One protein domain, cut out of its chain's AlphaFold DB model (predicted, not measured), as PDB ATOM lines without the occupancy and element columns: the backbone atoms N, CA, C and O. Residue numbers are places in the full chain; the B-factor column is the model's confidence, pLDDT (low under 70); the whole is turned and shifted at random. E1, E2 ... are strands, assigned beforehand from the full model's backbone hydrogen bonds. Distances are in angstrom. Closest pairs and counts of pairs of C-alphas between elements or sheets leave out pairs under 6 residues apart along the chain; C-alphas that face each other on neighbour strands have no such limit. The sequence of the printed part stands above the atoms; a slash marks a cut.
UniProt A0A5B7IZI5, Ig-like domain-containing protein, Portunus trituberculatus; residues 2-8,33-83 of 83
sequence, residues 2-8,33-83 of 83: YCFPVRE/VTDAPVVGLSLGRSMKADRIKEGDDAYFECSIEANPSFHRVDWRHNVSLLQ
ATOM      1  N   TYR A   2      38.623  -2.775  -4.142       85.56
ATOM      2  CA  TYR A   2      38.183  -1.737  -3.209       85.56
ATOM      3  C   TYR A   2      36.686  -1.901  -2.956       85.56
ATOM      4  O   TYR A   2      35.951  -2.244  -3.882       85.56
ATOM      5  N   CYS A   3      36.236  -1.623  -1.738       89.69
ATOM      6  CA  CYS A   3      34.819  -1.505  -1.423       89.69
ATOM      7  C   CYS A   3      34.511  -0.061  -1.020       89.69
ATOM      8  O   CYS A   3      35.290   0.573  -0.312       89.69
ATOM      9  N   PHE A   4      33.397   0.472  -1.510       88.56
ATOM     10  CA  PHE A   4      32.978   1.846  -1.261       88.56
ATOM     11  C   PHE A   4      31.540   1.870  -0.734       88.56
ATOM     12  O   PHE A   4      30.633   1.427  -1.441       88.56
ATOM     13  N   PRO A   5      31.295   2.398   0.477       89.06
ATOM     14  CA  PRO A   5      29.942   2.585   0.978       89.06
ATOM     15  C   PRO A   5      29.243   3.708   0.213       89.06
ATOM     16  O   PRO A   5      29.717   4.843   0.166       89.06
ATOM     17  N   VAL A   6      28.081   3.403  -0.353       85.12
ATOM     18  CA  VAL A   6      27.196   4.388  -0.966       85.12
ATOM     19  C   VAL A   6      26.142   4.788   0.057       85.12
ATOM     20  O   VAL A   6      25.362   3.963   0.551       85.12
ATOM     21  N   ARG A   7      26.116   6.083   0.365       78.25
ATOM     22  CA  ARG A   7      25.064   6.692   1.173       78.25
ATOM     23  C   ARG A   7      23.829   6.863   0.287       78.25
ATOM     24  O   ARG A   7      23.921   7.459  -0.785       78.25
ATOM     25  N   GLU A   8      22.692   6.313   0.703       64.00
ATOM     26  CA  GLU A   8      21.408   6.675   0.097       64.00
ATOM     27  C   GLU A   8      21.140   8.145   0.397       64.00
ATOM     28  O   GLU A   8      21.599   8.630   1.429       64.00
ATOM     29  N   VAL A  33      26.022  14.359  14.389       63.28
ATOM     30  CA  VAL A  33      27.447  14.212  14.053       63.28
ATOM     31  C   VAL A  33      27.523  13.191  12.918       63.28
ATOM     32  O   VAL A  33      27.169  12.030  13.110       63.28
ATOM     33  N   THR A  34      27.894  13.637  11.716       67.81
ATOM     34  CA  THR A  34      28.123  12.735  10.582       67.81
ATOM     35  C   THR A  34      29.600  12.398  10.513       67.81
ATOM     36  O   THR A  34      30.415  13.250  10.154       67.81
ATOM     37  N   ASP A  35      29.928  11.152  10.808       78.94
ATOM     38  CA  ASP A  35      31.267  10.615  10.659       78.94
ATOM     39  C   ASP A  35      31.496  10.161   9.213       78.94
ATOM     40  O   ASP A  35      30.604   9.648   8.518       78.94
ATOM     41  N   ALA A  36      32.717  10.379   8.727       82.62
ATOM     42  CA  ALA A  36      33.150   9.780   7.475       82.62
ATOM     43  C   ALA A  36      33.250   8.256   7.669       82.62
ATOM     44  O   ALA A  36      33.774   7.816   8.694       82.62
ATOM     45  N   PRO A  37      32.766   7.442   6.716       86.75
ATOM     46  CA  PRO A  37      32.839   6.000   6.853       86.75
ATOM     47  C   PRO A  37      34.294   5.529   6.820       86.75
ATOM     48  O   PRO A  37      35.055   5.895   5.922       86.75
ATOM     49  N   VAL A  38      34.660   4.681   7.775       90.19
ATOM     50  CA  VAL A  38      35.952   3.994   7.815       90.19
ATOM     51  C   VAL A  38      35.774   2.622   7.181       90.19
ATOM     52  O   VAL A  38      34.864   1.875   7.540       90.19
ATOM     53  N   VAL A  39      36.624   2.304   6.205       91.38
ATOM     54  CA  VAL A  39      36.516   1.081   5.405       91.38
ATOM     55  C   VAL A  39      37.779   0.243   5.557       91.38
ATOM     56  O   VAL A  39      38.884   0.729   5.319       91.38
ATOM     57  N   GLY A  40      37.605  -1.023   5.921       91.75
ATOM     58  CA  GLY A  40      38.645  -2.043   5.926       91.75
ATOM     59  C   GLY A  40      38.375  -3.092   4.855       91.75
ATOM     60  O   GLY A  40      37.240  -3.520   4.658       91.75
ATOM     61  N   LEU A  41      39.430  -3.522   4.163       90.44
ATOM     62  CA  LEU A  41      39.366  -4.632   3.220       90.44
ATOM     63  C   LEU A  41      40.349  -5.716   3.651       90.44
ATOM     64  O   LEU A  41      41.549  -5.463   3.765       90.44
ATOM     65  N   SER A  42      39.843  -6.927   3.845       89.19
ATOM     66  CA  SER A  42      40.643  -8.089   4.216       89.19
ATOM     67  C   SER A  42      40.318  -9.290   3.342       89.19
ATOM     68  O   SER A  42      39.238  -9.407   2.767       89.19
ATOM     69  N   LEU A  43      41.270 -10.214   3.235       87.75
ATOM     70  CA  LEU A  43      40.989 -11.526   2.665       87.75
ATOM     71  C   LEU A  43      40.018 -12.274   3.591       87.75
ATOM     72  O   LEU A  43      40.082 -12.097   4.810       87.75
ATOM     73  N   GLY A  44      39.124 -13.096   3.035       82.69
ATOM     74  CA  GLY A  44      38.195 -13.892   3.837       82.69
ATOM     75  C   GLY A  44      38.932 -14.698   4.908       82.69
ATOM     76  O   GLY A  44      39.987 -15.261   4.633       82.69
ATOM     77  N   ARG A  45      38.378 -14.780   6.126       74.00
ATOM     78  CA  ARG A  45      39.042 -15.391   7.302       74.00
ATOM     79  C   ARG A  45      39.566 -16.815   7.078       74.00
ATOM     80  O   ARG A  45      40.502 -17.239   7.750       74.00
ATOM     81  N   SER A  46      38.945 -17.564   6.169       76.38
ATOM     82  CA  SER A  46      39.333 -18.930   5.803       76.38
ATOM     83  C   SER A  46      40.477 -18.999   4.786       76.38
ATOM     84  O   SER A  46      41.048 -20.073   4.590       76.38
ATOM     85  N   MET A  47      40.842 -17.885   4.153       73.69
ATOM     86  CA  MET A  47      41.878 -17.818   3.134       73.69
ATOM     87  C   MET A  47      43.135 -17.128   3.639       73.69
ATOM     88  O   MET A  47      43.106 -16.150   4.380       73.69
ATOM     89  N   LYS A  48      44.274 -17.659   3.199       77.75
ATOM     90  CA  LYS A  48      45.593 -17.076   3.432       77.75
ATOM     91  C   LYS A  48      46.130 -16.577   2.104       77.75
ATOM     92  O   LYS A  48      46.110 -17.341   1.141       77.75
ATOM     93  N   ALA A  49      46.640 -15.346   2.079       76.81
ATOM     94  CA  ALA A  49      47.197 -14.730   0.874       76.81
ATOM     95  C   ALA A  49      48.242 -15.631   0.197       76.81
ATOM     96  O   ALA A  49      48.204 -15.822  -1.013       76.81
ATOM     97  N   ASP A  50      49.078 -16.291   0.999       79.94
ATOM     98  CA  ASP A  50      50.163 -17.164   0.533       79.94
ATOM     99  C   ASP A  50      49.686 -18.452  -0.158       79.94
ATOM    100  O   ASP A  50      50.475 -19.165  -0.776       79.94
ATOM    101  N   ARG A  51      48.408 -18.806   0.002       79.06
ATOM    102  CA  ARG A  51      47.829 -20.035  -0.552       79.06
ATOM    103  C   ARG A  51      46.959 -19.787  -1.778       79.06
ATOM    104  O   ARG A  51      46.520 -20.772  -2.363       79.06
ATOM    105  N   ILE A  52      46.734 -18.530  -2.162       80.69
ATOM    106  CA  ILE A  52      45.971 -18.196  -3.366       80.69
ATOM    107  C   ILE A  52      46.847 -18.466  -4.589       80.69
ATOM    108  O   ILE A  52      47.972 -17.975  -4.681       80.69
ATOM    109  N   LYS A  53      46.322 -19.253  -5.529       84.81
ATOM    110  CA  LYS A  53      46.969 -19.573  -6.803       84.81
ATOM    111  C   LYS A  53      46.118 -19.073  -7.964       84.81
ATOM    112  O   LYS A  53      44.917 -18.868  -7.822       84.81
ATOM    113  N   GLU A  54      46.747 -18.876  -9.117       82.12
ATOM    114  CA  GLU A  54      46.017 -18.575 -10.348       82.12
ATOM    115  C   GLU A  54      45.062 -19.735 -10.673       82.12
ATOM    116  O   GLU A  54      45.480 -20.892 -10.714       82.12
ATOM    117  N   GLY A  55      43.777 -19.417 -10.845       81.56
ATOM    118  CA  GLY A  55      42.706 -20.400 -11.044       81.56
ATOM    119  C   GLY A  55      41.924 -20.795  -9.785       81.56
ATOM    120  O   GLY A  55      40.967 -21.548  -9.918       81.56
ATOM    121  N   ASP A  56      42.289 -20.287  -8.601       82.25
ATOM    122  CA  ASP A  56      41.534 -20.473  -7.350       82.25
ATOM    123  C   ASP A  56      40.592 -19.281  -7.083       82.25
ATOM    124  O   ASP A  56      40.947 -18.124  -7.329       82.25
ATOM    125  N   ASP A  57      39.408 -19.550  -6.528       81.31
ATOM    126  CA  ASP A  57      38.444 -18.509  -6.160       81.31
ATOM    127  C   ASP A  57      38.906 -17.738  -4.913       81.31
ATOM    128  O   ASP A  57      39.171 -18.317  -3.857       81.31
ATOM    129  N   ALA A  58      38.956 -16.406  -5.007       83.50
ATOM    130  CA  ALA A  58      39.318 -15.528  -3.896       83.50
ATOM    131  C   ALA A  58      38.105 -14.732  -3.393       83.50
ATOM    132  O   ALA A  58      37.441 -14.021  -4.145       83.50
ATOM    133  N   TYR A  59      37.859 -14.803  -2.086       85.81
ATOM    134  CA  TYR A  59      36.814 -14.055  -1.382       85.81
ATOM    135  C   TYR A  59      37.431 -12.958  -0.513       85.81
ATOM    136  O   TYR A  59      38.384 -13.196   0.237       85.81
ATOM    137  N   PHE A  60      36.848 -11.763  -0.586       87.62
ATOM    138  CA  PHE A  60      37.252 -10.594   0.185       87.62
ATOM    139  C   PHE A  60      36.126 -10.166   1.125       87.62
ATOM    140  O   PHE A  60      34.960 -10.127   0.739       87.62
ATOM    141  N   GLU A  61      36.492  -9.815   2.351       90.62
ATOM    142  CA  GLU A  61      35.605  -9.258   3.366       90.62
ATOM    143  C   GLU A  61      35.813  -7.738   3.433       90.62
ATOM    144  O   GLU A  61      36.947  -7.257   3.432       90.62
ATOM    145  N   CYS A  62      34.712  -6.984   3.471       91.06
ATOM    146  CA  CYS A  62      34.724  -5.533   3.627       91.06
ATOM    147  C   CYS A  62      34.066  -5.159   4.957       91.06
ATOM    148  O   CYS A  62      32.877  -5.422   5.151       91.06
ATOM    149  N   SER A  63      34.827  -4.544   5.860       91.81
ATOM    150  CA  SER A  63      34.312  -3.966   7.101       91.81
ATOM    151  C   SER A  63      34.056  -2.474   6.899       91.81
ATOM    152  O   SER A  63      34.909  -1.754   6.384       91.81
ATOM    153  N   ILE A  64      32.866  -2.001   7.272       91.81
ATOM    154  CA  ILE A  64      32.480  -0.594   7.123       91.81
ATOM    155  C   ILE A  64      31.904  -0.106   8.446       91.81
ATOM    156  O   ILE A  64      30.879  -0.609   8.904       91.81
ATOM    157  N   GLU A  65      32.535   0.912   9.015       90.69
ATOM    158  CA  GLU A  65      32.045   1.640  10.181       90.69
ATOM    159  C   GLU A  65      31.582   3.018   9.708       90.69
ATOM    160  O   GLU A  65      32.387   3.827   9.253       90.69
ATOM    161  N   ALA A  66      30.273   3.271   9.736       86.19
ATOM    162  CA  ALA A  66      29.684   4.491   9.195       86.19
ATOM    163  C   ALA A  66      28.566   5.014  10.095       86.19
ATOM    164  O   ALA A  66      27.701   4.251  10.524       86.19
ATOM    165  N   ASN A  67      28.557   6.327  10.315       84.00
ATOM    166  CA  ASN A  67      27.498   7.027  11.026       84.00
ATOM    167  C   ASN A  67      27.173   8.337  10.282       84.00
ATOM    168  O   ASN A  67      27.967   9.272  10.332       84.00
ATOM    169  N   PRO A  68      26.051   8.445   9.551       83.69
ATOM    170  CA  PRO A  68      24.945   7.491   9.453       83.69
ATOM    171  C   PRO A  68      25.283   6.243   8.619       83.69
ATOM    172  O   PRO A  68      26.220   6.252   7.815       83.69
ATOM    173  N   SER A  69      24.489   5.184   8.793       83.75
ATOM    174  CA  SER A  69      24.653   3.904   8.095       83.75
ATOM    175  C   SER A  69      24.633   4.049   6.568       83.75
ATOM    176  O   SER A  69      23.935   4.894   6.004       83.75
ATOM    177  N   PHE A  70      25.391   3.192   5.887       85.88
ATOM    178  CA  PHE A  70      25.376   3.076   4.429       85.88
ATOM    179  C   PHE A  70      24.196   2.211   3.961       85.88
ATOM    180  O   PHE A  70      23.714   1.362   4.708       85.88
ATOM    181  N   HIS A  71      23.746   2.404   2.718       87.38
ATOM    182  CA  HIS A  71      22.624   1.635   2.155       87.38
ATOM    183  C   HIS A  71      23.090   0.512   1.225       87.38
ATOM    184  O   HIS A  71      22.494  -0.558   1.166       87.38
ATOM    185  N   ARG A  72      24.168   0.743   0.473       88.81
ATOM    186  CA  ARG A  72      24.751  -0.263  -0.422       88.81
ATOM    187  C   ARG A  72      26.262  -0.115  -0.479       88.81
ATOM    188  O   ARG A  72      26.797   0.927  -0.105       88.81
ATOM    189  N   VAL A  73      26.940  -1.154  -0.948       90.00
ATOM    190  CA  VAL A  73      28.394  -1.170  -1.119       90.00
ATOM    191  C   VAL A  73      28.700  -1.412  -2.584       90.00
ATOM    192  O   VAL A  73      28.267  -2.412  -3.149       90.00
ATOM    193  N   ASP A  74      29.454  -0.499  -3.181       91.12
ATOM    194  CA  ASP A  74      29.973  -0.650  -4.532       91.12
ATOM    195  C   ASP A  74      31.362  -1.288  -4.463       91.12
ATOM    196  O   ASP A  74      32.263  -0.793  -3.779       91.12
ATOM    197  N   TRP A  75      31.554  -2.370  -5.209       90.81
ATOM    198  CA  TRP A  75      32.845  -3.035  -5.330       90.81
ATOM    199  C   TRP A  75      33.564  -2.565  -6.587       90.81
ATOM    200  O   TRP A  75      32.965  -2.451  -7.654       90.81
ATOM    201  N   ARG A  76      34.858  -2.265  -6.472       89.50
ATOM    202  CA  ARG A  76      35.667  -1.758  -7.583       89.50
ATOM    203  C   ARG A  76      36.977  -2.513  -7.730       89.50
ATOM    204  O   ARG A  76      37.714  -2.722  -6.765       89.50
ATOM    205  N   HIS A  77      37.323  -2.842  -8.967       88.56
ATOM    206  CA  HIS A  77      38.617  -3.402  -9.327       88.56
ATOM    207  C   HIS A  77      39.338  -2.464 -10.292       88.56
ATOM    208  O   HIS A  77      38.814  -2.179 -11.361       88.56
ATOM    209  N   ASN A  78      40.527  -1.981  -9.905       83.25
ATOM    210  CA  ASN A  78      41.358  -1.086 -10.719       83.25
ATOM    211  C   ASN A  78      40.530   0.023 -11.406       83.25
ATOM    212  O   ASN A  78      40.529   0.122 -12.623       83.25
ATOM    213  N   VAL A  79      39.750   0.768 -10.610       81.00
ATOM    214  CA  VAL A  79      38.761   1.809 -10.984       81.00
ATOM    215  C   VAL A  79      37.438   1.373 -11.635       81.00
ATOM    216  O   VAL A  79      36.480   2.147 -11.580       81.00
ATOM    217  N   SER A  80      37.319   0.147 -12.142       86.50
ATOM    218  CA  SER A  80      36.078  -0.370 -12.736       86.50
ATOM    219  C   SER A  80      35.095  -0.870 -11.679       86.50
ATOM    220  O   SER A  80      35.487  -1.584 -10.756       86.50
ATOM    221  N   LEU A  81      33.817  -0.506 -11.819       85.44
ATOM    222  CA  LEU A  81      32.731  -1.043 -10.996       85.44
ATOM    223  C   LEU A  81      32.517  -2.524 -11.330       85.44
ATOM    224  O   LEU A  81      32.429  -2.884 -12.502       85.44
ATOM    225  N   LEU A  82      32.431  -3.357 -10.299       81.75
ATOM    226  CA  LEU A  82      31.974  -4.735 -10.418       81.75
ATOM    227  C   LEU A  82      30.441  -4.726 -10.336       81.75
ATOM    228  O   LEU A  82      29.892  -4.155  -9.392       81.75
ATOM    229  N   GLN A  83      29.782  -5.272 -11.362       65.88
ATOM    230  CA  GLN A  83      28.322  -5.416 -11.431       65.88
ATOM    231  C   GLN A  83      27.862  -6.722 -10.795       65.88
ATOM    232  O   GLN A  83      28.586  -7.731 -10.954       65.88
TER     233      GLN A  83
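What this domain is: This is residues 2 to 8 and 33 to 83 of the 83 residues of the protein "Ig-like domain-containing protein" of Portunus trituberculatus (UniProt A0A5B7IZI5). With little regular structure, the domain is a strand hairpin, E2 and E3, with strand E1 of a second two-stranded sheet, E1 and E4, over one face; in the loop between E2 and E3, residues 50 to 56 stick out. The 58 printed residues hold four named strands, E1 to E4 in order, no named helix; both sheets are antiparallel, the class all strand. It is loose, radius of gyration of the C-alphas 13.7 A, spans 44 by 23 by 15 A.

Where its parts are: E2, residues 38 to 43, spans 17.1 A from (35.952, 3.994, 7.815); E3, residues 60 to 65, 16.6 A. E1 is residues 2 to 6, 12.8 A; E4, residues 72 to 77, 16.8 A, ends at (38.617, -3.402, -9.327).

How they stand to each other: In the hairpin, N 40 and O 63 are 2.8 A apart. Across E1 and E4, N 4 and O 74 are 2.8 A apart. The closest C-alphas of E1 and E3, Cys 3 and Cys 62, are 6.5 A apart. E4 is apart from E2 and E3.

The domain as a whole: Residues 9 to 32 are cut out, a gap of 17.0 A between C-alphas 8 and 33. E2 to E3 is a long link. Residues 8, 33, 34 and 83 have pLDDT under 70.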